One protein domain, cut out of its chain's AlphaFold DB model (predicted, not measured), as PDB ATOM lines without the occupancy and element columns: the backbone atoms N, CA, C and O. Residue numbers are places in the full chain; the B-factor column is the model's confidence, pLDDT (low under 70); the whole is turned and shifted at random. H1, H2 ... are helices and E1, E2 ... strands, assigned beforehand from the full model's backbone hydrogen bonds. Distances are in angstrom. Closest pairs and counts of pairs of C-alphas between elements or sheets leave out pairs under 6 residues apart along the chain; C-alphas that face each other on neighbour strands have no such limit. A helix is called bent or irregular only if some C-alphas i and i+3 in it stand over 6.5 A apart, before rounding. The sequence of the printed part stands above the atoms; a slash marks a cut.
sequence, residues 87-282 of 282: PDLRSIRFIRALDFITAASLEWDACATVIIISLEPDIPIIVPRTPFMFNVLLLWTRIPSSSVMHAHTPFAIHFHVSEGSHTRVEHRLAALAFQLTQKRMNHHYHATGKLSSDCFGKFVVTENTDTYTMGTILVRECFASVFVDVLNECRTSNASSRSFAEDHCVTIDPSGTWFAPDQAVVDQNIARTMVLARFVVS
ATOM      1  N   PRO A  87     270.614 291.299 212.252       83.44
ATOM      2  CA  PRO A  87     269.535 291.305 211.280       83.44
ATOM      3  C   PRO A  87     269.192 292.752 210.920       83.44
ATOM      4  O   PRO A  87     269.108 293.622 211.787       83.44
ATOM      5  N   ASP A  88     269.009 293.014 209.629       88.88
ATOM      6  CA  ASP A  88     268.486 294.301 209.174       88.88
ATOM      7  C   ASP A  88     266.989 294.430 209.501       88.88
ATOM      8  O   ASP A  88     266.327 293.479 209.927       88.88
ATOM      9  N   LEU A  89     266.431 295.630 209.310       89.94
ATOM     10  CA  LEU A  89     265.026 295.892 209.624       89.94
ATOM     11  C   LEU A  89     264.076 294.954 208.865       89.94
ATOM     12  O   LEU A  89     263.087 294.498 209.437       89.94
ATOM     13  N   ARG A  90     264.388 294.627 207.606       89.75
ATOM     14  CA  ARG A  90     263.579 293.719 206.785       89.75
ATOM     15  C   ARG A  90     263.575 292.306 207.367       89.75
ATOM     16  O   ARG A  90     262.508 291.719 207.520       89.75
ATOM     17  N   SER A  91     264.742 291.802 207.766       91.00
ATOM     18  CA  SER A  91     264.900 290.527 208.471       91.00
ATOM     19  C   SER A  91     264.093 290.507 209.763       91.00
ATOM     20  O   SER A  91     263.366 289.553 210.014       91.00
ATOM     21  N   ILE A  92     264.180 291.571 210.569       92.00
ATOM     22  CA  ILE A  92     263.447 291.676 211.838       92.00
ATOM     23  C   ILE A  92     261.937 291.608 211.598       92.00
ATOM     24  O   ILE A  92     261.240 290.874 212.299       92.00
ATOM     25  N   ARG A  93     261.422 292.351 210.609       93.25
ATOM     26  CA  ARG A  93     259.991 292.341 210.271       93.25
ATOM     27  C   ARG A  93     259.541 290.971 209.767       93.25
ATOM     28  O   ARG A  93     258.531 290.466 210.245       93.25
ATOM     29  N   PHE A  94     260.317 290.347 208.881       93.81
ATOM     30  CA  PHE A  94     260.027 289.006 208.375       93.81
ATOM     31  C   PHE A  94     260.000 287.960 209.499       93.81
ATOM     32  O   PHE A  94     259.027 287.228 209.633       93.81
ATOM     33  N   ILE A  95     261.019 287.928 210.361       93.62
ATOM     34  CA  ILE A  95     261.115 286.957 211.461       93.62
ATOM     35  C   ILE A  95     259.958 287.122 212.459       93.62
ATOM     36  O   ILE A  95     259.364 286.132 212.876       93.62
ATOM     37  N   ARG A  96     259.585 288.361 212.802       93.38
ATOM     38  CA  ARG A  96     258.421 288.617 213.670       93.38
ATOM     39  C   ARG A  96     257.106 288.188 213.031       93.38
ATOM     40  O   ARG A  96     256.221 287.702 213.729       93.38
ATOM     41  N   ALA A  97     256.970 288.360 211.719       93.94
ATOM     42  CA  ALA A  97     255.815 287.849 210.997       93.94
ATOM     43  C   ALA A  97     255.744 286.318 211.094       93.94
ATOM     44  O   ALA A  97     254.674 285.787 211.376       93.94
ATOM     45  N   LEU A  98     256.878 285.617 210.956       93.50
ATOM     46  CA  LEU A  98     256.933 284.163 211.142       93.50
ATOM     47  C   LEU A  98     256.516 283.738 212.553       93.50
ATOM     48  O   LEU A  98     255.756 282.787 212.676       93.50
ATOM     49  N   ASP A  99     256.940 284.448 213.607       92.44
ATOM     50  CA  ASP A  99     256.482 284.171 214.982       92.44
ATOM     51  C   ASP A  99     254.960 284.189 215.085       92.44
ATOM     52  O   ASP A  99     254.358 283.252 215.609       92.44
ATOM     53  N   PHE A 100     254.336 285.245 214.559       92.06
ATOM     54  CA  PHE A 100     252.887 285.390 214.588       92.06
ATOM     55  C   PHE A 100     252.191 284.298 213.768       92.06
ATOM     56  O   PHE A 100     251.245 283.681 214.255       92.06
ATOM     57  N   ILE A 101     252.681 284.021 212.557       92.88
ATOM     58  CA  ILE A 101     252.115 283.005 211.656       92.88
ATOM     59  C   ILE A 101     252.194 281.612 212.281       92.88
ATOM     60  O   ILE A 101     251.199 280.890 212.264       92.88
ATOM     61  N   THR A 102     253.347 281.245 212.846       89.94
ATOM     62  CA  THR A 102     253.555 279.951 213.509       89.94
ATOM     63  C   THR A 102     252.715 279.833 214.776       89.94
ATOM     64  O   THR A 102     252.083 278.804 214.991       89.94
ATOM     65  N   ALA A 103     252.658 280.878 215.605       88.38
ATOM     66  CA  ALA A 103     251.886 280.841 216.845       88.38
ATOM     67  C   ALA A 103     250.370 280.779 216.603       88.38
ATOM     68  O   ALA A 103     249.658 280.119 217.360       88.38
ATOM     69  N   ALA A 104     249.881 281.463 215.566       89.62
ATOM     70  CA  ALA A 104     248.462 281.517 215.221       89.62
ATOM     71  C   ALA A 104     248.031 280.452 214.196       89.62
ATOM     72  O   ALA A 104     246.846 280.378 213.876       89.62
ATOM     73  N   SER A 105     248.963 279.643 213.677       88.69
ATOM     74  CA  SER A 105     248.723 278.613 212.655       88.69
ATOM     75  C   SER A 105     247.905 279.122 211.460       88.69
ATOM     76  O   SER A 105     246.935 278.491 211.042       88.69
ATOM     77  N   LEU A 106     248.283 280.284 210.921       90.12
ATOM     78  CA  LEU A 106     247.482 280.985 209.914       90.12
ATOM     79  C   LEU A 106     247.370 280.224 208.588       90.12
ATOM     80  O   LEU A 106     248.354 279.688 208.068       90.12
ATOM     81  N   GLU A 107     246.176 280.271 207.997       90.81
ATOM     82  CA  GLU A 107     245.932 279.855 206.614       90.81
ATOM     83  C   GLU A 107     246.615 280.796 205.606       90.81
ATOM     84  O   GLU A 107     247.122 281.864 205.962       90.81
ATOM     85  N   TRP A 108     246.632 280.393 204.331       90.69
ATOM     86  CA  TRP A 108     247.378 281.074 203.270       90.69
ATOM     87  C   TRP A 108     247.076 282.572 203.165       90.69
ATOM     88  O   TRP A 108     248.005 283.372 203.248       90.69
ATOM     89  N   ASP A 109     245.806 282.958 203.033       90.06
ATOM     90  CA  ASP A 109     245.432 284.358 202.794       90.06
ATOM     91  C   ASP A 109     245.897 285.269 203.939       90.06
ATOM     92  O   ASP A 109     246.457 286.348 203.716       90.06
ATOM     93  N   ALA A 110     245.731 284.806 205.180       91.00
ATOM     94  CA  ALA A 110     246.168 285.521 206.373       91.00
ATOM     95  C   ALA A 110     247.701 285.560 206.482       91.00
ATOM     96  O   ALA A 110     248.267 286.617 206.760       91.00
ATOM     97  N   CYS A 111     248.380 284.443 206.209       91.75
ATOM     98  CA  CYS A 111     249.840 284.370 206.166       91.75
ATOM     99  C   CYS A 111     250.420 285.362 205.148       91.75
ATOM    100  O   CYS A 111     251.269 286.189 205.490       91.75
ATOM    101  N   ALA A 112     249.919 285.333 203.913       91.06
ATOM    102  CA  ALA A 112     250.384 286.204 202.847       91.06
ATOM    103  C   ALA A 112     250.118 287.678 203.157       91.06
ATOM    104  O   ALA A 112     251.013 288.506 202.996       91.06
ATOM    105  N   THR A 113     248.939 287.997 203.693       91.06
ATOM    106  CA  THR A 113     248.604 289.352 204.148       91.06
ATOM    107  C   THR A 113     249.593 289.848 205.203       91.06
ATOM    108  O   THR A 113     250.162 290.928 205.054       91.06
ATOM    109  N   VAL A 114     249.857 289.049 206.242       93.25
ATOM    110  CA  VAL A 114     250.790 289.413 207.320       93.25
ATOM    111  C   VAL A 114     252.196 289.648 206.776       93.25
ATOM    112  O   VAL A 114     252.826 290.642 207.145       93.25
ATOM    113  N   ILE A 115     252.691 288.779 205.890       94.00
ATOM    114  CA  ILE A 115     254.024 288.935 205.295       94.00
ATOM    115  C   ILE A 115     254.098 290.192 204.433       94.00
ATOM    116  O   ILE A 115     255.033 290.975 204.600       94.00
ATOM    117  N   ILE A 116     253.120 290.423 203.556       91.25
ATOM    118  CA  ILE A 116     253.142 291.579 202.656       91.25
ATOM    119  C   ILE A 116     253.072 292.879 203.458       91.25
ATOM    120  O   ILE A 116     253.910 293.745 203.243       91.25
ATOM    121  N   ILE A 117     252.172 292.990 204.441       90.75
ATOM    122  CA  ILE A 117     252.073 294.180 205.310       90.75
ATOM    123  C   ILE A 117     253.364 294.393 206.104       90.75
ATOM    124  O   ILE A 117     253.822 295.521 206.277       90.75
ATOM    125  N   SER A 118     253.967 293.309 206.595       90.94
ATOM    126  CA  SER A 118     255.208 293.396 207.368       90.94
ATOM    127  C   SER A 118     256.381 293.871 206.515       90.94
ATOM    128  O   SER A 118     257.283 294.530 207.028       90.94
ATOM    129  N   LEU A 119     256.406 293.536 205.228       89.81
ATOM    130  CA  LEU A 119     257.501 293.911 204.339       89.81
ATOM    131  C   LEU A 119     257.265 295.267 203.667       89.81
ATOM    132  O   LEU A 119     258.183 296.081 203.661       89.81
ATOM    133  N   GLU A 120     256.049 295.528 203.194       86.88
ATOM    134  CA  GLU A 120     255.661 296.701 202.402       86.88
ATOM    135  C   GLU A 120     254.277 297.231 202.845       86.88
ATOM    136  O   GLU A 120     253.261 296.947 202.203       86.88
ATOM    137  N   PRO A 121     254.202 298.004 203.945       74.88
ATOM    138  CA  PRO A 121     252.931 298.451 204.525       74.88
ATOM    139  C   PRO A 121     252.173 299.482 203.670       74.88
ATOM    140  O   PRO A 121     250.983 299.691 203.892       74.88
ATOM    141  N   ASP A 122     252.839 300.121 202.705       77.50
ATOM    142  CA  ASP A 122     252.324 301.306 202.003       77.50
ATOM    143  C   ASP A 122     251.682 301.004 200.635       77.50
ATOM    144  O   ASP A 122     251.280 301.923 199.919       77.50
ATOM    145  N   ILE A 123     251.589 299.732 200.230       67.69
ATOM    146  CA  ILE A 123     251.160 299.354 198.875       67.69
ATOM    147  C   ILE A 123     249.795 298.660 198.935       67.69
ATOM    148  O   ILE A 123     249.617 297.780 199.775       67.69
ATOM    149  N   PRO A 124     248.837 298.969 198.032       73.88
ATOM    150  CA  PRO A 124     247.620 298.171 197.909       73.88
ATOM    151  C   PRO A 124     247.970 296.692 197.716       73.88
ATOM    152  O   PRO A 124     248.814 296.326 196.887       73.88
ATOM    153  N   ILE A 125     247.329 295.844 198.517       69.31
ATOM    154  CA  ILE A 125     247.659 294.428 198.606       69.31
ATOM    155  C   ILE A 125     246.606 293.642 197.841       69.31
ATOM    156  O   ILE A 125     245.428 293.608 198.196       69.31
ATOM    157  N   ILE A 126     247.056 292.978 196.786       78.44
ATOM    158  CA  ILE A 126     246.287 291.932 196.126       78.44
ATOM    159  C   ILE A 126     246.923 290.629 196.568       78.44
ATOM    160  O   ILE A 126     248.092 290.402 196.267       78.44
ATOM    161  N   VAL A 127     246.201 289.815 197.332       79.94
ATOM    162  CA  VAL A 127     246.698 288.506 197.766       79.94
ATOM    163  C   VAL A 127     246.142 287.460 196.802       79.94
ATOM    164  O   VAL A 127     244.922 287.397 196.628       79.94
ATOM    165  N   PRO A 128     246.991 286.645 196.154       75.62
ATOM    166  CA  PRO A 128     246.495 285.532 195.361       75.62
ATOM    167  C   PRO A 128     245.768 284.560 196.289       75.62
ATOM    168  O   PRO A 128     246.259 284.276 197.375       75.62
ATOM    169  N   ARG A 129     244.629 284.009 195.866       73.75
ATOM    170  CA  ARG A 129     243.807 283.120 196.715       73.75
ATOM    171  C   ARG A 129     244.477 281.799 197.093       73.75
ATOM    172  O   ARG A 129     243.984 281.092 197.964       73.75
ATOM    173  N   THR A 130     245.526 281.389 196.379       74.12
ATOM    174  CA  THR A 130     246.156 280.084 196.595       74.12
ATOM    175  C   THR A 130     247.681 280.174 196.608       74.12
ATOM    176  O   THR A 130     248.266 280.889 195.791       74.12
ATOM    177  N   PRO A 131     248.351 279.399 197.488       71.00
ATOM    178  CA  PRO A 131     249.811 279.318 197.510       71.00
ATOM    179  C   PRO A 131     250.363 278.557 196.300       71.00
ATOM    180  O   PRO A 131     251.546 278.660 196.002       71.00
ATOM    181  N   PHE A 132     249.494 277.807 195.610       65.88
ATOM    182  CA  PHE A 132     249.770 276.850 194.530       65.88
ATOM    183  C   PHE A 132     250.405 277.455 193.277       65.88
ATOM    184  O   PHE A 132     250.786 276.727 192.368       65.88
ATOM    185  N   MET A 133     250.481 278.783 193.224       73.25
ATOM    186  CA  MET A 133     251.118 279.509 192.135       73.25
ATOM    187  C   MET A 133     252.642 279.589 192.286       73.25
ATOM    188  O   MET A 133     253.291 279.961 191.322       73.25
ATOM    189  N   PHE A 134     253.211 279.259 193.454       84.38
ATOM    190  CA  PHE A 134     254.639 279.445 193.746       84.38
ATOM    191  C   PHE A 134     255.346 278.119 194.030       84.38
ATOM    192  O   PHE A 134     254.992 277.410 194.969       84.38
ATOM    193  N   ASN A 135     256.411 277.803 193.307       85.88
ATOM    194  CA  ASN A 135     257.292 276.682 193.625       85.88
ATOM    195  C   ASN A 135     258.351 277.126 194.630       85.88
ATOM    196  O   ASN A 135     259.143 278.023 194.336       85.88
ATOM    197  N   VAL A 136     258.379 276.487 195.802       89.25
ATOM    198  CA  VAL A 136     259.352 276.782 196.857       89.25
ATOM    199  C   VAL A 136     260.330 275.623 196.970       89.25
ATOM    200  O   VAL A 136     259.965 274.498 197.309       89.25
ATOM    201  N   LEU A 137     261.593 275.926 196.705       90.88
ATOM    202  CA  LEU A 137     262.712 275.027 196.911       90.88
ATOM    203  C   LEU A 137     263.511 275.494 198.120       90.88
ATOM    204  O   LEU A 137     263.861 276.674 198.212       90.88
ATOM    205  N   LEU A 138     263.824 274.563 199.019       92.62
ATOM    206  CA  LEU A 138     264.672 274.805 200.181       92.62
ATOM    207  C   LEU A 138     265.863 273.849 200.150       92.62
ATOM    208  O   LEU A 138     265.692 272.633 200.111       92.62
ATOM    209  N   LEU A 139     267.066 274.406 200.190       91.62
ATOM    210  CA  LEU A 139     268.318 273.690 200.370       91.62
ATOM    211  C   LEU A 139     268.814 273.917 201.800       91.62
ATOM    212  O   LEU A 139     269.217 275.014 202.185       91.62
ATOM    213  N   TRP A 140     268.817 272.841 202.565       92.75
ATOM    214  CA  TRP A 140     269.238 272.758 203.951       92.75
ATOM    215  C   TRP A 140     270.720 272.414 203.997       92.75
ATOM    216  O   TRP A 140     271.134 271.384 203.467       92.75
ATOM    217  N   THR A 141     271.517 273.288 204.606       91.62
ATOM    218  CA  THR A 141     272.976 273.159 204.649       91.62
ATOM    219  C   THR A 141     273.505 273.405 206.051       91.62
ATOM    220  O   THR A 141     273.088 274.341 206.741       91.62
ATOM    221  N   ARG A 142     274.466 272.582 206.472       91.81
ATOM    222  CA  ARG A 142     275.251 272.853 207.677       91.81
ATOM    223  C   ARG A 142     276.376 273.827 207.347       91.81
ATOM    224  O   ARG A 142     277.140 273.603 206.413       91.81
ATOM    225  N   ILE A 143     276.505 274.896 208.129       90.19
ATOM    226  CA  ILE A 143     277.642 275.805 207.998       90.19
ATOM    227  C   ILE A 143     278.876 275.108 208.603       90.19
ATOM    228  O   ILE A 143     278.804 274.675 209.759       90.19
ATOM    229  N   PRO A 144     280.009 274.997 207.885       88.69
ATOM    230  CA  PRO A 144     281.241 274.395 208.384       88.69
ATOM    231  C   PRO A 144     281.718 275.054 209.673       88.69
ATOM    232  O   PRO A 144     281.667 276.275 209.809       88.69
ATOM    233  N   SER A 145     282.266 274.260 210.592       89.81
ATOM    234  CA  SER A 145     282.799 274.752 211.872       89.81
ATOM    235  C   SER A 145     283.975 275.724 211.726       89.81
ATOM    236  O   SER A 145     284.278 276.468 212.658       89.81
ATOM    237  N   SER A 146     284.620 275.746 210.558       86.50
ATOM    238  CA  SER A 146     285.655 276.712 210.188       86.50
ATOM    239  C   SER A 146     285.108 278.105 209.848       86.50
ATOM    240  O   SER A 146     285.858 279.077 209.943       86.50
ATOM    241  N   SER A 147     283.829 278.226 209.474       84.75
ATOM    242  CA  SER A 147     283.211 279.511 209.135       84.75
ATOM    243  C   SER A 147     283.010 280.374 210.380       84.75
ATOM    244  O   SER A 147     282.580 279.904 211.438       84.75
ATOM    245  N   VAL A 148     283.235 281.682 210.241       83.44
ATOM    246  CA  VAL A 148     282.997 282.666 211.314       83.44
ATOM    247  C   VAL A 148     281.531 282.736 211.749       83.44
ATOM    248  O   VAL A 148     281.240 283.193 212.853       83.44
ATOM    249  N   MET A 149     280.611 282.276 210.899       83.69
ATOM    250  CA  MET A 149     279.173 282.302 211.159       83.69
ATOM    251  C   MET A 149     278.693 281.108 211.983       83.69
ATOM    252  O   MET A 149     277.657 281.212 212.639       83.69
ATOM    253  N   HIS A 150     279.452 280.008 212.007       89.25
ATOM    254  CA  HIS A 150     279.032 278.748 212.623       89.25
ATOM    255  C   HIS A 150     278.621 278.904 214.091       89.25
ATOM    256  O   HIS A 150     277.607 278.364 214.517       89.25
ATOM    257  N   ALA A 151     279.366 279.708 214.857       87.75
ATOM    258  CA  ALA A 151     279.099 279.923 216.280       87.75
ATOM    259  C   ALA A 151     277.752 280.615 216.567       87.75
ATOM    260  O   ALA A 151     277.251 280.538 217.687       87.75
ATOM    261  N   HIS A 152     277.181 281.318 215.587       88.75
ATOM    262  CA  HIS A 152     275.935 282.070 215.747       88.75
ATOM    263  C   HIS A 152     274.779 281.440 214.980       88.75
ATOM    264  O   HIS A 152     273.652 281.419 215.470       88.75
ATOM    265  N   THR A 153     275.055 280.934 213.784       91.44
ATOM    266  CA  THR A 153     274.074 280.334 212.886       91.44
ATOM    267  C   THR A 153     274.695 279.100 212.235       91.44
ATOM    268  O   THR A 153     275.228 279.204 211.135       91.44
ATOM    269  N   PRO A 154     274.708 277.941 212.915       93.12
ATOM    270  CA  PRO A 154     275.372 276.732 212.423       93.12
ATOM    271  C   PRO A 154     274.646 276.072 211.245       93.12
ATOM    272  O   PRO A 154     275.183 275.141 210.641       93.12
ATOM    273  N   PHE A 155     273.453 276.553 210.892       93.81
ATOM    274  CA  PHE A 155     272.667 276.057 209.771       93.81
ATOM    275  C   PHE A 155     272.261 277.202 208.841       93.81
ATOM    276  O   PHE A 155     272.067 278.347 209.266       93.81
ATOM    277  N   ALA A 156     272.097 276.874 207.566       93.88
ATOM    278  CA  ALA A 156     271.580 277.760 206.539       93.88
ATOM    279  C   ALA A 156     270.470 277.056 205.754       93.88
ATOM    280  O   ALA A 156     270.546 275.859 205.468       93.88
ATOM    281  N   ILE A 157     269.444 277.822 205.400       94.94
ATOM    282  CA  ILE A 157     268.387 277.413 204.481       94.94
ATOM    283  C   ILE A 157     268.483 278.340 203.279       94.94
ATOM    284  O   ILE A 157     268.099 279.510 203.352       94.94
ATOM    285  N   HIS A 158     269.024 277.837 202.180       94.69
ATOM    286  CA  HIS A 158     268.986 278.549 200.913       94.69
ATOM    287  C   HIS A 158     267.624 278.306 200.282       94.69
ATOM    288  O   HIS A 158     267.128 277.182 200.291       94.69
ATOM    289  N   PHE A 159     267.000 279.354 199.769       94.50
ATOM    290  CA  PHE A 159     265.679 279.242 199.172       94.50
ATOM    291  C   PHE A 159     265.701 279.723 197.733       94.50
ATOM    292  O   PHE A 159     266.419 280.665 197.391       94.50
ATOM    293  N   HIS A 160     264.851 279.107 196.924       93.38
ATOM    294  CA  HIS A 160     264.528 279.554 195.585       93.38
ATOM    295  C   HIS A 160     263.017 279.464 195.410       93.38
ATOM    296  O   HIS A 160     262.438 278.380 195.467       93.38
ATOM    297  N   VAL A 161     262.375 280.613 195.233       91.94
ATOM    298  CA  VAL A 161     260.941 280.708 194.978       91.94
ATOM    299  C   VAL A 161     260.748 281.144 193.540       91.94
ATOM    300  O   VAL A 161     261.098 282.267 193.176       91.94
ATOM    301  N   SER A 162     260.206 280.249 192.729       88.25
ATOM    302  CA  SER A 162     259.914 280.487 191.316       88.25
ATOM    303  C   SER A 162     258.430 280.351 191.044       88.25
ATOM    304  O   SER A 162     257.746 279.614 191.741       88.25
ATOM    305  N   GLU A 163     257.984 280.970 189.959       75.69
ATOM    306  CA  GLU A 163     256.625 280.858 189.420       75.69
ATOM    307  C   GLU A 163     255.525 281.585 190.212       75.69
ATOM    308  O   GLU A 163     255.656 281.894 191.394       75.69
ATOM    309  N   GLY A 164     254.471 281.912 189.462       60.00
ATOM    310  CA  GLY A 164     253.291 282.694 189.789       60.00
ATOM    311  C   GLY A 164     253.230 283.884 188.838       60.00
ATOM    312  O   GLY A 164     254.231 284.571 188.666       60.00
ATOM    313  N   SER A 165     252.071 284.188 188.247       64.56
ATOM    314  CA  SER A 165     251.808 285.390 187.417       64.56
ATOM    315  C   SER A 165     252.098 286.740 188.113       64.56
ATOM    316  O   SER A 165     251.802 287.808 187.580       64.56
ATOM    317  N   HIS A 166     252.672 286.692 189.312       69.31
ATOM    318  CA  HIS A 166     252.961 287.783 190.214       69.31
ATOM    319  C   HIS A 166     254.476 288.024 190.242       69.31
ATOM    320  O   HIS A 166     255.267 287.162 190.629       69.31
ATOM    321  N   THR A 167     254.886 289.230 189.861       73.06
ATOM    322  CA  THR A 167     256.300 289.645 189.797       73.06
ATOM    323  C   THR A 167     256.844 290.155 191.132       73.06
ATOM    324  O   THR A 167     258.036 290.421 191.271       73.06
ATOM    325  N   ARG A 168     255.977 290.312 192.133       85.94
ATOM    326  CA  ARG A 168     256.316 290.962 193.397       85.94
ATOM    327  C   ARG A 168     257.017 290.007 194.357       85.94
ATOM    328  O   ARG A 168     256.552 288.900 194.633       85.94
ATOM    329  N   VAL A 169     258.131 290.477 194.915       90.12
ATOM    330  CA  VAL A 169     258.960 289.711 195.852       90.12
ATOM    331  C   VAL A 169     258.200 289.369 197.135       90.12
ATOM    332  O   VAL A 169     258.381 288.284 197.676       90.12
ATOM    333  N   GLU A 170     257.297 290.236 197.602       90.19
ATOM    334  CA  GLU A 170     256.540 290.002 198.839       90.19
ATOM    335  C   GLU A 170     255.657 288.753 198.752       90.19
ATOM    336  O   GLU A 170     255.575 287.997 199.718       90.19
ATOM    337  N   HIS A 171     255.051 288.483 197.590       89.56
ATOM    338  CA  HIS A 171     254.244 287.279 197.368       89.56
ATOM    339  C   HIS A 171     255.078 286.005 197.400       89.56
ATOM    340  O   HIS A 171     254.682 285.008 198.001       89.56
ATOM    341  N   ARG A 172     256.274 286.048 196.810       90.88
ATOM    342  CA  ARG A 172     257.215 284.924 196.849       90.88
ATOM    343  C   ARG A 172     257.725 284.676 198.265       90.88
ATOM    344  O   ARG A 172     257.837 283.532 198.693       90.88
ATOM    345  N   LEU A 173     257.971 285.740 199.027       93.81
ATOM    346  CA  LEU A 173     258.346 285.633 200.435       93.81
ATOM    347  C   LEU A 173     257.184 285.165 201.319       93.81
ATOM    348  O   LEU A 173     257.425 284.453 202.292       93.81
ATOM    349  N   ALA A 174     255.939 285.490 200.970       92.50
ATOM    350  CA  ALA A 174     254.756 284.919 201.603       92.50
ATOM    351  C   ALA A 174     254.651 283.411 201.350       92.50
ATOM    352  O   ALA A 174     254.428 282.652 202.289       92.50
ATOM    353  N   ALA A 175     254.884 282.962 200.113       91.69
ATOM    354  CA  ALA A 175     254.936 281.539 199.781       91.69
ATOM    355  C   ALA A 175     256.034 280.809 200.567       91.69
ATOM    356  O   ALA A 175     255.768 279.772 201.176       91.69
ATOM    357  N   LEU A 176     257.239 281.387 200.627       93.75
ATOM    358  CA  LEU A 176     258.340 280.880 201.449       93.75
ATOM    359  C   LEU A 176     257.940 280.760 202.925       93.75
ATOM    360  O   LEU A 176     258.131 279.706 203.529       93.75
ATOM    361  N   ALA A 177     257.375 281.825 203.497       94.12
ATOM    362  CA  ALA A 177     256.940 281.858 204.888       94.12
ATOM    363  C   ALA A 177     255.867 280.805 205.176       94.12
ATOM    364  O   ALA A 177     255.963 280.080 206.164       94.12
ATOM    365  N   PHE A 178     254.871 280.678 204.299       91.75
ATOM    366  CA  PHE A 178     253.810 279.689 204.436       91.75
ATOM    367  C   PHE A 178     254.364 278.265 204.415       91.75
ATOM    368  O   PHE A 178     254.061 277.492 205.319       91.75
ATOM    369  N   GLN A 179     255.225 277.925 203.450       89.44
ATOM    370  CA  GLN A 179     255.822 276.588 203.381       89.44
ATOM    371  C   GLN A 179     256.714 276.304 204.590       89.44
ATOM    372  O   GLN A 179     256.579 275.260 205.227       89.44
ATOM    373  N   LEU A 180     257.577 277.249 204.967       90.12
ATOM    374  CA  LEU A 180     258.470 277.077 206.108       90.12
ATOM    375  C   LEU A 180     257.680 276.871 207.409       90.12
ATOM    376  O   LEU A 180     257.939 275.922 208.150       90.12
ATOM    377  N   THR A 181     256.674 277.708 207.661       90.19
ATOM    378  CA  THR A 181     255.871 277.631 208.889       90.19
ATOM    379  C   THR A 181     254.985 276.391 208.920       90.19
ATOM    380  O   THR A 181     255.096 275.591 209.848       90.19
ATOM    381  N   GLN A 182     254.178 276.166 207.883       85.81
ATOM    382  CA  GLN A 182     253.205 275.075 207.850       85.81
ATOM    383  C   GLN A 182     253.849 273.694 207.745       85.81
ATOM    384  O   GLN A 182     253.398 272.763 208.412       85.81
ATOM    385  N   LYS A 183     254.898 273.536 206.927       83.19
ATOM    386  CA  LYS A 183     255.505 272.218 206.687       83.19
ATOM    387  C   LYS A 183     256.610 271.880 207.671       83.19
ATOM    388  O   LYS A 183     256.787 270.708 207.984       83.19
ATOM    389  N   ARG A 184     257.377 272.875 208.127       84.69
ATOM    390  CA  ARG A 184     258.644 272.616 208.833       84.69
ATOM    391  C   ARG A 184     258.638 273.097 210.279       84.69
ATOM    392  O   ARG A 184     259.249 272.448 211.121       84.69
ATOM    393  N   MET A 185     257.936 274.186 210.600       84.19
ATOM    394  CA  MET A 185     257.997 274.771 211.946       84.19
ATOM    395  C   MET A 185     256.815 274.437 212.846       84.19
ATOM    396  O   MET A 185     257.033 274.276 214.041       84.19
ATOM    397  N   ASN A 186     255.590 274.312 212.330       82.56
ATOM    398  CA  ASN A 186     254.397 274.163 213.175       82.56
ATOM    399  C   ASN A 186     254.499 272.959 214.119       82.56
ATOM    400  O   ASN A 186     254.285 273.098 215.323       82.56
ATOM    401  N   HIS A 187     254.904 271.793 213.608       80.81
ATOM    402  CA  HIS A 187     255.094 270.610 214.451       80.81
ATOM    403  C   HIS A 187     256.146 270.845 215.547       80.81
ATOM    404  O   HIS A 187     255.926 270.527 216.715       80.81
ATOM    405  N   HIS A 188     257.268 271.468 215.184       79.88
ATOM    406  CA  HIS A 188     258.350 271.766 216.115       79.88
ATOM    407  C   HIS A 188     257.956 272.794 217.181       79.88
ATOM    408  O   HIS A 188     258.284 272.619 218.358       79.88
ATOM    409  N   TYR A 189     257.236 273.847 216.796       82.62
ATOM    410  CA  TYR A 189     256.724 274.854 217.717       82.62
ATOM    411  C   TYR A 189     255.764 274.227 218.729       82.62
ATOM    412  O   TYR A 189     255.935 274.424 219.929       82.62
ATOM    413  N   HIS A 190     254.824 273.393 218.279       82.81
ATOM    414  CA  HIS A 190     253.918 272.686 219.184       82.81
ATOM    415  C   HIS A 190     254.647 271.729 220.141       82.81
ATOM    416  O   HIS A 190     254.186 271.534 221.264       82.81
ATOM    417  N   ALA A 191     255.786 271.162 219.731       82.06
ATOM    418  CA  ALA A 191     256.585 270.276 220.574       82.06
ATOM    419  C   ALA A 191     257.497 271.016 221.573       82.06
ATOM    420  O   ALA A 191     257.744 270.508 222.665       82.06
ATOM    421  N   THR A 192     258.027 272.191 221.212       83.12
ATOM    422  CA  THR A 192     259.106 272.858 221.973       83.12
ATOM    423  C   THR A 192     258.749 274.225 222.548       83.12
ATOM    424  O   THR A 192     259.455 274.707 223.433       83.12
ATOM    425  N   GLY A 193     257.700 274.873 222.040       81.00
ATOM    426  CA  GLY A 193     257.322 276.247 222.376       81.00
ATOM    427  C   GLY A 193     258.296 277.324 221.884       81.00
ATOM    428  O   GLY A 193     258.148 278.480 222.271       81.00
ATOM    429  N   LYS A 194     259.302 276.979 221.065       82.25
ATOM    430  CA  LYS A 194     260.308 277.936 220.580       82.25
ATOM    431  C   LYS A 194     259.826 278.699 219.354       82.25
ATOM    432  O   LYS A 194     259.436 278.088 218.361       82.25
ATOM    433  N   LEU A 195     259.910 280.025 219.418       81.31
ATOM    434  CA  LEU A 195     259.487 280.912 218.339       81.31
ATOM    435  C   LEU A 195     260.561 281.037 217.245       81.31
ATOM    436  O   LEU A 195     261.742 280.738 217.443       81.31
ATOM    437  N   SER A 196     260.147 281.516 216.074       80.88
ATOM    438  CA  SER A 196     261.028 281.778 214.932       80.88
ATOM    439  C   SER A 196     262.124 282.793 215.271       80.88
ATOM    440  O   SER A 196     263.252 282.644 214.811       80.88
ATOM    441  N   SER A 197     261.843 283.791 216.109       86.25
ATOM    442  CA  SER A 197     262.820 284.788 216.574       86.25
ATOM    443  C   SER A 197     263.948 284.226 217.433       86.25
ATOM    444  O   SER A 197     265.049 284.787 217.442       86.25
ATOM    445  N   ASP A 198     263.722 283.096 218.098       86.12
ATOM    446  CA  ASP A 198     264.775 282.409 218.839       86.12
ATOM    447  C   ASP A 198     265.712 281.656 217.895       86.12
ATOM    448  O   ASP A 198     266.917 281.577 218.157       86.12
ATOM    449  N   CYS A 199     265.169 281.140 216.787       88.44
ATOM    450  CA  CYS A 199     265.863 280.208 215.904       88.44
ATOM    451  C   CYS A 199     266.335 280.782 214.574       88.44
ATOM    452  O   CYS A 199     267.241 280.208 213.974       88.44
ATOM    453  N   PHE A 200     265.848 281.938 214.143       90.81
ATOM    454  CA  PHE A 200     266.371 282.632 212.972       90.81
ATOM    455  C   PHE A 200     267.324 283.752 213.372       90.81
ATOM    456  O   PHE A 200     267.047 284.586 214.231       90.81
ATOM    457  N   GLY A 201     268.498 283.746 212.747       87.81
ATOM    458  CA  GLY A 201     269.510 284.777 212.919       87.81
ATOM    459  C   GLY A 201     269.277 285.947 211.977       87.81
ATOM    460  O   GLY A 201     269.188 287.089 212.423       87.81
ATOM    461  N   LYS A 202     269.197 285.664 210.675       90.94
ATOM    462  CA  LYS A 202     269.092 286.686 209.632       90.94
ATOM    463  C   LYS A 202     268.499 286.102 208.355       90.94
ATOM    464  O   LYS A 202     268.654 284.919 208.078       90.94
ATOM    465  N   PHE A 203     267.850 286.953 207.575       93.06
ATOM    466  CA  PHE A 203     267.288 286.624 206.276       93.06
ATOM    467  C   PHE A 203     267.891 287.556 205.221       93.06
ATOM    468  O   PHE A 203     268.007 288.757 205.442       93.06
ATOM    469  N   VAL A 204     268.305 287.008 204.084       91.69
ATOM    470  CA  VAL A 204     268.905 287.784 202.995       91.69
ATOM    471  C   VAL A 204     268.296 287.340 201.679       91.69
ATOM    472  O   VAL A 204     268.356 286.160 201.346       91.69
ATOM    473  N   VAL A 205     267.738 288.286 200.923       92.69
ATOM    474  CA  VAL A 205     267.431 288.091 199.501       92.69
ATOM    475  C   VAL A 205     268.696 288.416 198.724       92.69
ATOM    476  O   VAL A 205     269.186 289.541 198.811       92.69
ATOM    477  N   THR A 206     269.223 287.440 197.995       91.19
ATOM    478  CA  THR A 206     270.439 287.625 197.195       91.19
ATOM    479  C   THR A 206     270.099 288.055 195.779       91.19
ATOM    480  O   THR A 206     270.768 288.923 195.227       91.19
ATOM    481  N   GLU A 207     269.040 287.487 195.204       91.88
ATOM    482  CA  GLU A 207     268.625 287.802 193.843       91.88
ATOM    483  C   GLU A 207     267.103 287.823 193.725       91.88
ATOM    484  O   GLU A 207     266.396 287.006 194.321       91.88
ATOM    485  N   ASN A 208     266.600 288.777 192.946       91.31
ATOM    486  CA  ASN A 208     265.192 288.904 192.617       91.31
ATOM    487  C   ASN A 208     265.049 289.324 191.154       91.31
ATOM    488  O   ASN A 208     265.527 290.389 190.769       91.31
ATOM    489  N   THR A 209     264.365 288.499 190.371       90.12
ATOM    490  CA  THR A 209     264.092 288.710 188.949       90.12
ATOM    491  C   THR A 209     262.587 288.680 188.699       90.12
ATOM    492  O   THR A 209     261.789 288.451 189.612       90.12
ATOM    493  N   ASP A 210     262.172 288.850 187.448       86.19
ATOM    494  CA  ASP A 210     260.764 288.708 187.077       86.19
ATOM    495  C   ASP A 210     260.251 287.272 187.240       86.19
ATOM    496  O   ASP A 210     259.048 287.075 187.390       86.19
ATOM    497  N   THR A 211     261.133 286.269 187.289       86.75
ATOM    498  CA  THR A 211     260.756 284.845 187.298       86.75
ATOM    499  C   THR A 211     261.016 284.141 188.628       86.75
ATOM    500  O   THR A 211     260.364 283.134 188.916       86.75
ATOM    501  N   TYR A 212     261.922 284.659 189.462       90.94
ATOM    502  CA  TYR A 212     262.234 284.053 190.755       90.94
ATOM    503  C   TYR A 212     262.772 285.038 191.793       90.94
ATOM    504  O   TYR A 212     263.221 286.145 191.497       90.94
ATOM    505  N   THR A 213     262.772 284.583 193.040       93.38
ATOM    506  CA  THR A 213     263.493 285.194 194.157       93.38
ATOM    507  C   THR A 213     264.305 284.114 194.856       93.38
ATOM    508  O   THR A 213     263.765 283.059 195.186       93.38
ATOM    509  N   MET A 214     265.578 284.380 195.136       94.75
ATOM    510  CA  MET A 214     266.420 283.476 195.914       94.75
ATOM    511  C   MET A 214     267.229 284.192 196.984       94.75
ATOM    512  O   MET A 214     267.469 285.403 196.932       94.75
ATOM    513  N   GLY A 215     267.651 283.428 197.981       94.81
ATOM    514  CA  GLY A 215     268.353 283.976 199.124       94.81
ATOM    515  C   GLY A 215     268.695 282.930 200.168       94.81
ATOM    516  O   GLY A 215     268.721 281.732 199.896       94.81
ATOM    517  N   THR A 216     269.013 283.396 201.371       94.88
ATOM    518  CA  THR A 216     269.415 282.544 202.493       94.88
ATOM    519  C   THR A 216     268.775 282.999 203.799       94.88
ATOM    520  O   THR A 216     268.768 284.186 204.129       94.88
ATOM    521  N   ILE A 217     268.271 282.036 204.566       95.19
ATOM    522  CA  ILE A 217     267.896 282.189 205.970       95.19
ATOM    523  C   ILE A 217     269.000 281.546 206.804       95.19
ATOM    524  O   ILE A 217     269.308 280.366 206.653       95.19
ATOM    525  N   LEU A 218     269.601 282.330 207.686       93.88
ATOM    526  CA  LEU A 218     270.618 281.884 208.626       93.88
ATOM    527  C   LEU A 218     269.941 281.486 209.927       93.88
ATOM    528  O   LEU A 218     269.154 282.252 210.490       93.88
ATOM    529  N   VAL A 219     270.259 280.292 210.404       93.94
ATOM    530  CA  VAL A 219     269.483 279.607 211.431       93.94
ATOM    531  C   VAL A 219     270.387 279.202 212.589       93.94
ATOM    532  O   VAL A 219     271.511 278.740 212.401       93.94
ATOM    533  N   ARG A 220     269.896 279.424 213.806       93.81
ATOM    534  CA  ARG A 220     270.587 279.206 215.079       93.81
ATOM    535  C   ARG A 220     270.454 277.759 215.551       93.81
ATOM    536  O   ARG A 220     269.615 276.999 215.076       93.81
ATOM    537  N   GLU A 221     271.242 277.418 216.568       92.31
ATOM    538  CA  GLU A 221     271.327 276.064 217.131       92.31
ATOM    539  C   GLU A 221     269.977 275.490 217.589       92.31
ATOM    540  O   GLU A 221     269.751 274.289 217.497       92.31
ATOM    541  N   CYS A 222     269.029 276.319 218.042       88.75
ATOM    542  CA  CYS A 222     267.738 275.797 218.495       88.75
ATOM    543  C   CYS A 222     266.892 275.144 217.396       88.75
ATOM    544  O   CYS A 222     265.956 274.426 217.736       88.75
ATOM    545  N   PHE A 223     267.245 275.334 216.123       88.25
ATOM    546  CA  PHE A 223     266.602 274.685 214.984       88.25
ATOM    547  C   PHE A 223     267.205 273.309 214.645       88.25
ATOM    548  O   PHE A 223     266.770 272.665 213.692       88.25
ATOM    549  N   ALA A 224     268.205 272.840 215.403       89.75
ATOM    550  CA  ALA A 224     268.932 271.606 215.108       89.75
ATOM    551  C   ALA A 224     268.014 270.382 214.958       89.75
ATOM    552  O   ALA A 224     268.233 269.571 214.064       89.75
ATOM    553  N   SER A 225     266.969 270.255 215.783       88.62
ATOM    554  CA  SER A 225     266.037 269.123 215.676       88.62
ATOM    555  C   SER A 225     265.253 269.146 214.365       88.62
ATOM    556  O   SER A 225     265.169 268.120 213.706       88.62
ATOM    557  N   VAL A 226     264.765 270.317 213.937       88.50
ATOM    558  CA  VAL A 226     264.058 270.450 212.651       88.50
ATOM    559  C   VAL A 226     264.990 270.108 211.496       88.50
ATOM    560  O   VAL A 226     264.602 269.410 210.567       88.50
ATOM    561  N   PHE A 227     266.244 270.563 211.571       89.25
ATOM    562  CA  PHE A 227     267.252 270.242 210.567       89.25
ATOM    563  C   PHE A 227     267.489 268.727 210.471       89.25
ATOM    564  O   PHE A 227     267.501 268.174 209.375       89.25
ATOM    565  N   VAL A 228     267.627 268.041 211.609       88.75
ATOM    566  CA  VAL A 228     267.784 266.577 211.663       88.75
ATOM    567  C   VAL A 228     266.561 265.859 211.094       88.75
ATOM    568  O   VAL A 228     266.730 264.925 210.309       88.75
ATOM    569  N   ASP A 229     265.352 266.299 211.439       86.94
ATOM    570  CA  ASP A 229     264.109 265.706 210.934       86.94
ATOM    571  C   ASP A 229     264.021 265.824 209.408       86.94
ATOM    572  O   ASP A 229     263.758 264.836 208.721       86.94
ATOM    573  N   VAL A 230     264.350 266.999 208.865       87.62
ATOM    574  CA  VAL A 230     264.390 267.240 207.417       87.62
ATOM    575  C   VAL A 230     265.456 266.387 206.724       87.62
ATOM    576  O   VAL A 230     265.184 265.791 205.680       87.62
ATOM    577  N   LEU A 231     266.658 266.264 207.299       85.44
ATOM    578  CA  LEU A 231     267.689 265.374 206.756       85.44
ATOM    579  C   LEU A 231     267.226 263.914 206.734       85.44
ATOM    580  O   LEU A 231     267.481 263.201 205.761       85.44
ATOM    581  N   ASN A 232     266.557 263.463 207.793       84.62
ATOM    582  CA  ASN A 232     266.023 262.107 207.867       84.62
ATOM    583  C   ASN A 232     264.938 261.886 206.808       84.62
ATOM    584  O   ASN A 232     264.998 260.885 206.097       84.62
ATOM    585  N   GLU A 233     264.021 262.840 206.628       83.06
ATOM    586  CA  GLU A 233     263.004 262.805 205.569       83.06
ATOM    587  C   GLU A 233     263.651 262.679 204.180       83.06
ATOM    588  O   GLU A 233     263.312 261.770 203.417       83.06
ATOM    589  N   CYS A 234     264.657 263.515 203.895       82.06
ATOM    590  CA  CYS A 234     265.455 263.466 202.667       82.06
ATOM    591  C   CYS A 234     266.114 262.097 202.431       82.06
ATOM    592  O   CYS A 234     266.148 261.620 201.298       82.06
ATOM    593  N   ARG A 235     266.629 261.447 203.484       81.38
ATOM    594  CA  ARG A 235     267.277 260.124 203.393       81.38
ATOM    595  C   ARG A 235     266.284 258.990 203.174       81.38
ATOM    596  O   ARG A 235     266.612 258.019 202.500       81.38
ATOM    597  N   THR A 236     265.087 259.098 203.745       77.94
ATOM    598  CA  THR A 236     264.040 258.075 203.603       77.94
ATOM    599  C   THR A 236     263.300 258.135 202.263       77.94
ATOM    600  O   THR A 236     262.613 257.178 201.930       77.94
ATOM    601  N   SER A 237     263.503 259.212 201.491       62.38
ATOM    602  CA  SER A 237     263.047 259.462 200.117       62.38
ATOM    603  C   SER A 237     261.563 259.195 199.824       62.38
ATOM    604  O   SER A 237     261.143 258.067 199.577       62.38
ATOM    605  N   ASN A 238     260.822 260.292 199.642       53.31
ATOM    606  CA  ASN A 238     259.640 260.377 198.778       53.31
ATOM    607  C   ASN A 238     259.959 261.292 197.575       53.31
ATOM    608  O   ASN A 238     260.927 262.046 197.613       53.31
ATOM    609  N   ALA A 239     259.124 261.268 196.527       56.47
ATOM    610  CA  ALA A 239     259.306 262.000 195.260       56.47
ATOM    611  C   ALA A 239     259.521 263.537 195.366       56.47
ATOM    612  O   ALA A 239     259.859 264.168 194.368       56.47
ATOM    613  N   SER A 240     259.340 264.140 196.544       59.50
ATOM    614  CA  SER A 240     259.437 265.583 196.822       59.50
ATOM    615  C   SER A 240     260.757 266.034 197.475       59.50
ATOM    616  O   SER A 240     260.955 267.228 197.685       59.50
ATOM    617  N   SER A 241     261.678 265.118 197.797       58.59
ATOM    618  CA  SER A 241     262.922 265.447 198.516       58.59
ATOM    619  C   SER A 241     264.127 264.737 197.899       58.59
ATOM    620  O   SER A 241     264.039 263.579 197.499       58.59
ATOM    621  N   ARG A 242     265.269 265.428 197.814       66.69
ATOM    622  CA  ARG A 242     266.513 264.908 197.226       66.69
ATOM    623  C   ARG A 242     267.714 265.215 198.119       66.69
ATOM    624  O   ARG A 242     267.922 266.353 198.530       66.69
ATOM    625  N   SER A 243     268.531 264.203 198.388       57.56
ATOM    626  CA  SER A 243     269.803 264.346 199.106       57.56
ATOM    627  C   SER A 243     270.941 264.517 198.101       57.56
ATOM    628  O   SER A 243     271.072 263.688 197.203       57.56
ATOM    629  N   PHE A 244     271.771 265.555 198.250       57.84
ATOM    630  CA  PHE A 244     272.860 265.851 197.300       57.84
ATOM    631  C   PHE A 244     274.275 265.690 197.892       57.84
ATOM    632  O   PHE A 244     275.239 265.699 197.134       57.84
ATOM    633  N   ALA A 245     274.413 265.482 199.209       59.53
ATOM    634  CA  ALA A 245     275.637 265.049 199.910       59.53
ATOM    635  C   ALA A 245     275.311 264.740 201.391       59.53
ATOM    636  O   ALA A 245     274.172 264.941 201.808       59.53
ATOM    637  N   GLU A 246     276.286 264.307 202.207       62.16
ATOM    638  CA  GLU A 246     276.076 264.038 203.649       62.16
ATOM    639  C   GLU A 246     275.533 265.251 204.437       62.16
ATOM    640  O   GLU A 246     274.769 265.055 205.387       62.16
ATOM    641  N   ASP A 247     275.851 266.478 203.995       70.88
ATOM    642  CA  ASP A 247     275.520 267.745 204.673       70.88
ATOM    643  C   ASP A 247     274.499 268.636 203.931       70.88
ATOM    644  O   ASP A 247     274.197 269.742 204.394       70.88
ATOM    645  N   HIS A 248     273.962 268.172 202.794       79.25
ATOM    646  CA  HIS A 248     273.024 268.933 201.962       79.25
ATOM    647  C   HIS A 248     271.749 268.137 201.665       79.25
ATOM    648  O   HIS A 248     271.793 267.059 201.065       79.25
ATOM    649  N   CYS A 249     270.600 268.716 202.006       85.44
ATOM    650  CA  CYS A 249     269.277 268.176 201.690       85.44
ATOM    651  C   CYS A 249     268.463 269.229 200.953       85.44
ATOM    652  O   CYS A 249     268.432 270.389 201.355       85.44
ATOM    653  N   VAL A 250     267.796 268.826 199.880       83.31
ATOM    654  CA  VAL A 250     266.873 269.671 199.133       83.31
ATOM    655  C   VAL A 250     265.464 269.149 199.356       83.31
ATOM    656  O   VAL A 250     265.161 268.001 199.033       83.31
ATOM    657  N   THR A 251     264.591 270.008 199.868       84.44
ATOM    658  CA  THR A 251     263.152 269.757 199.909       84.44
ATOM    659  C   THR A 251     262.480 270.625 198.861       84.44
ATOM    660  O   THR A 251     262.685 271.844 198.826       84.44
ATOM    661  N   ILE A 252     261.681 269.995 198.009       79.75
ATOM    662  CA  ILE A 252     260.870 270.667 197.004       79.75
ATOM    663  C   ILE A 252     259.433 270.504 197.462       79.75
ATOM    664  O   ILE A 252     258.889 269.401 197.454       79.75
ATOM    665  N   ASP A 253     258.821 271.606 197.867       73.81
ATOM    666  CA  ASP A 253     257.408 271.625 198.206       73.81
ATOM    667  C   ASP A 253     256.670 272.234 197.000       73.81
ATOM    668  O   ASP A 253     256.550 273.465 196.920       73.81
ATOM    669  N   PRO A 254     256.218 271.417 196.016       63.00
ATOM    670  CA  PRO A 254     255.357 271.926 194.961       63.00
ATOM    671  C   PRO A 254     254.096 272.410 195.658       63.00
ATOM    672  O   PRO A 254     253.432 271.654 196.371       63.00
ATOM    673  N   SER A 255     253.807 273.701 195.542       54.84
ATOM    674  CA  SER A 255     252.729 274.260 196.338       54.84
ATOM    675  C   SER A 255     251.394 273.624 195.962       54.84
ATOM    676  O   SER A 255     250.608 273.414 196.873       54.84
ATOM    677  N   GLY A 256     251.155 273.189 194.720       54.34
ATOM    678  CA  GLY A 256     249.935 272.468 194.336       54.34
ATOM    679  C   GLY A 256     250.167 271.181 193.542       54.34
ATOM    680  O   GLY A 256     251.232 270.933 192.991       54.34
ATOM    681  N   THR A 257     249.117 270.363 193.445       48.44
ATOM    682  CA  THR A 257     249.068 269.102 192.675       48.44
ATOM    683  C   THR A 257     248.921 269.294 191.163       48.44
ATOM    684  O   THR A 257     248.808 268.311 190.437       48.44
ATOM    685  N   TRP A 258     248.812 270.534 190.686       48.91
ATOM    686  CA  TRP A 258     248.224 270.805 189.373       48.91
ATOM    687  C   TRP A 258     249.237 270.792 188.229       48.91
ATOM    688  O   TRP A 258     248.850 270.445 187.121       48.91
ATOM    689  N   PHE A 259     250.519 271.036 188.504       54.44
ATOM    690  CA  PHE A 259     251.617 270.762 187.582       54.44
ATOM    691  C   PHE A 259     252.849 270.402 188.408       54.44
ATOM    692  O   PHE A 259     253.326 271.217 189.194       54.44
ATOM    693  N   ALA A 260     253.349 269.173 188.272       59.56
ATOM    694  CA  ALA A 260     254.699 268.893 188.737       59.56
ATOM    695  C   ALA A 260     255.639 269.769 187.891       59.56
ATOM    696  O   ALA A 260     255.539 269.705 186.661       59.56
ATOM    697  N   PRO A 261     256.484 270.620 188.502       64.06
ATOM    698  CA  PRO A 261     257.410 271.437 187.736       64.06
ATOM    699  C   PRO A 261     258.298 270.524 186.887       64.06
ATOM    700  O   PRO A 261     258.676 269.439 187.337       64.06
ATOM    701  N   ASP A 262     258.606 270.959 185.662       75.44
ATOM    702  CA  ASP A 262     259.523 270.239 184.781       75.44
ATOM    703  C   ASP A 262     260.808 269.918 185.550       75.44
ATOM    704  O   ASP A 262     261.432 270.790 186.164       75.44
ATOM    705  N   GLN A 263     261.186 268.642 185.534       77.69
ATOM    706  CA  GLN A 263     262.333 268.152 186.271       77.69
ATOM    707  C   GLN A 263     263.625 268.870 185.862       77.69
ATOM    708  O   GLN A 263     264.457 269.144 186.727       77.69
ATOM    709  N   ALA A 264     263.761 269.252 184.588       81.19
ATOM    710  CA  ALA A 264     264.906 270.024 184.114       81.19
ATOM    711  C   ALA A 264     264.971 271.418 184.765       81.19
ATOM    712  O   ALA A 264     266.044 271.882 185.154       81.19
ATOM    713  N   VAL A 265     263.818 272.071 184.953       79.25
ATOM    714  CA  VAL A 265     263.715 273.377 185.626       79.25
ATOM    715  C   VAL A 265     264.035 273.245 187.112       79.25
ATOM    716  O   VAL A 265     264.758 274.069 187.673       79.25
ATOM    717  N   VAL A 266     263.538 272.188 187.756       78.75
ATOM    718  CA  VAL A 266     263.871 271.876 189.151       78.75
ATOM    719  C   VAL A 266     265.380 271.691 189.312       78.75
ATOM    720  O   VAL A 266     265.974 272.311 190.192       78.75
ATOM    721  N   ASP A 267     266.009 270.897 188.447       82.38
ATOM    722  CA  ASP A 267     267.445 270.618 188.508       82.38
ATOM    723  C   ASP A 267     268.276 271.886 188.261       82.38
ATOM    724  O   ASP A 267     269.242 272.147 188.985       82.38
ATOM    725  N   GLN A 268     267.847 272.745 187.332       84.75
ATOM    726  CA  GLN A 268     268.462 274.054 187.114       84.75
ATOM    727  C   GLN A 268     268.368 274.955 188.358       84.75
ATOM    728  O   GLN A 268     269.349 275.602 188.735       84.75
ATOM    729  N   ASN A 269     267.210 274.994 189.022       83.81
ATOM    730  CA  ASN A 269     267.010 275.789 190.237       83.81
ATOM    731  C   ASN A 269     267.854 275.262 191.408       83.81
ATOM    732  O   ASN A 269     268.412 276.055 192.173       83.81
ATOM    733  N   ILE A 270     268.005 273.938 191.523       83.62
ATOM    734  CA  ILE A 270     268.915 273.306 192.489       83.62
ATOM    735  C   ILE A 270     270.347 273.753 192.222       83.62
ATOM    736  O   ILE A 270     271.003 274.245 193.139       83.62
ATOM    737  N   ALA A 271     270.819 273.637 190.978       85.56
ATOM    738  CA  ALA A 271     272.180 274.017 190.608       85.56
ATOM    739  C   ALA A 271     272.475 275.485 190.962       85.56
ATOM    740  O   ALA A 271     273.476 275.774 191.620       85.56
ATOM    741  N   ARG A 272     271.559 276.410 190.634       84.62
ATOM    742  CA  ARG A 272     271.677 277.832 191.012       84.62
ATOM    743  C   ARG A 272     271.750 278.032 192.526       84.62
ATOM    744  O   ARG A 272     272.603 278.771 193.016       84.62
ATOM    745  N   THR A 273     270.893 277.342 193.274       82.94
ATOM    746  CA  THR A 273     270.854 277.437 194.741       82.94
ATOM    747  C   THR A 273     272.128 276.871 195.378       82.94
ATOM    748  O   THR A 273     272.644 277.435 196.342       82.94
ATOM    749  N   MET A 274     272.690 275.800 194.813       82.75
ATOM    750  CA  MET A 274     273.964 275.219 195.250       82.75
ATOM    751  C   MET A 274     275.148 276.157 194.992       82.75
ATOM    752  O   MET A 274     276.043 276.248 195.832       82.75
ATOM    753  N   VAL A 275     275.155 276.886 193.869       84.31
ATOM    754  CA  VAL A 275     276.166 277.925 193.605       84.31
ATOM    755  C   VAL A 275     276.089 279.018 194.670       84.31
ATOM    756  O   VAL A 275     277.111 279.359 195.263       84.31
ATOM    757  N   LEU A 276     274.884 279.504 194.989       78.81
ATOM    758  CA  LEU A 276     274.677 280.477 196.065       78.81
ATOM    759  C   LEU A 276     275.185 279.961 197.422       78.81
ATOM    760  O   LEU A 276     275.860 280.694 198.146       78.81
ATOM    761  N   ALA A 277     274.891 278.704 197.758       78.94
ATOM    762  CA  ALA A 277     275.283 278.103 199.031       78.94
ATOM    763  C   ALA A 277     276.799 278.146 199.264       78.94
ATOM    764  O   ALA A 277     277.250 278.446 200.370       78.94
ATOM    765  N   ARG A 278     277.594 277.934 198.208       77.06
ATOM    766  CA  ARG A 278     279.062 277.977 198.283       77.06
ATOM    767  C   ARG A 278     279.595 279.355 198.677       77.06
ATOM    768  O   ARG A 278     280.552 279.428 199.443       77.06
ATOM    769  N   PHE A 279     278.965 280.433 198.209       70.25
ATOM    770  CA  PHE A 279     279.389 281.805 198.516       70.25
ATOM    771  C   PHE A 279     279.036 282.259 199.933       70.25
ATOM    772  O   PHE A 279     279.726 283.101 200.489       70.25
ATOM    773  N   VAL A 280     277.960 281.731 200.522       64.69
ATOM    774  CA  VAL A 280     277.559 282.091 201.895       64.69
ATOM    775  C   VAL A 280     278.373 281.317 202.940       64.69
ATOM    776  O   VAL A 280     278.518 281.759 204.077       64.69
ATOM    777  N   VAL A 281     278.879 280.147 202.555       58.03
ATOM    778  CA  VAL A 281     279.630 279.234 203.421       58.03
ATOM    779  C   VAL A 281     281.140 279.531 203.442       58.03
ATOM    780  O   VAL A 281     281.804 279.171 204.421       58.03
ATOM    781  N   SER A 282     281.669 280.178 202.397       57.03
ATOM    782  CA  SER A 282     283.079 280.597 202.289       57.03
ATOM    783  C   SER A 282     283.389 281.859 203.094       57.03
ATOM    784  O   SER A 282     284.528 281.925 203.611       57.03
TER     785      SER A 282
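What this domain is: This is residues 87 to 282 of the 282 residues of an uncharacterized protein of Coniophora puteana (strain RWD-64-598) (UniProt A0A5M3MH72). One twisted sheet of six strands has H1, H3 and H5 over one face and a single long helix, H6, on the other, where the sheet curls round it. H2 packs on H1 and H3 and stays off the sheet. The 196 printed residues hold six named helices and seven named strands, in the order H1 H2 E1 E2 E3 H3 H4 E4 E5 H5 E6 E7 H6, a mixed class. The sheet's order is E4 E5 E3 E2 E7 E6, antiparallel. The whole is compact, with a radius of gyration of the C-alphas of 15.6 A, and spans 45 by 37 by 30 A.

How they stand to each other: H1, residues 89 to 104, and H2, residues 108 to 119, form a helical hairpin at a shallow tilt of 25 degrees, with closest C-alphas Arg 93 and Ser 118, 5.7 A. E1, residues 125 to 127, pairs with no named strand. E2, residues 135 to 142, and E3, residues 155 to 162, form a hairpin, with N 137 and O 160 at 2.9 A. H3, residues 169 to 192, touches H2 with its residues 170 to 178 alone, with closest C-alphas Ala 112 and Ala 174, 4.7 A. H4, residues 196 to 199, only grazes the sheet. E4, residues 200 to 208, and E5, residues 212 to 219, form a hairpin, with N 216 and O 204 at 2.8 A; between E5 and E3, N 157 and O 217 are 2.8 A apart. E3, H3, H4 and E4 make a split strand-helix-strand unit, two strands running the same way with E5 between them, its crossover right-handed. H5, residues 221 to 236, has a height over the sheet of 8.5 A. E6, residues 241 to 245, and E7, residues 248 to 254, form a hairpin, with N 250 and O 242 at 2.8 A; for E2 and E7, N 140 and O 249 are 2.8 A apart. H6, residues 263 to 281, comes closest to E3 at the C-alphas of His 158 and Thr 273, 6.5 A; with H1, H3 and H5 on the opposite face this gives three layers, helices on both faces. Every O i to N i+4 pair is within hydrogen-bond range in H1 and H2, against 17 of 20 in H3, 10 of 12 in H5 and 14 of 15 in H6; H4 is too short for one.

Where its parts are: H1 begins at C-alpha 89 (265.026, 295.892, 209.624) and is 22.6 A long. H3, 31.1 A, has a kink of 48 degrees near residue 186 and is only just irregular, C-alphas 184 and 187 being 6.9 A apart; H5, 23.7 A, is irregular, with C-alphas 222 and 225 7.4 A apart. H6, 26.8 A, ends at C-alpha 281 (279.630, 279.234, 203.421).

The domain as a whole: The C-alphas farthest apart, Pro 124 and Ser 146, are 45.4 A apart. The printed part has no cut, and its long link is E2 to E3. Mean pLDDT of the printed part is 83.3; 27 residues are under 70, among them 237 to 246 and 254 to 261.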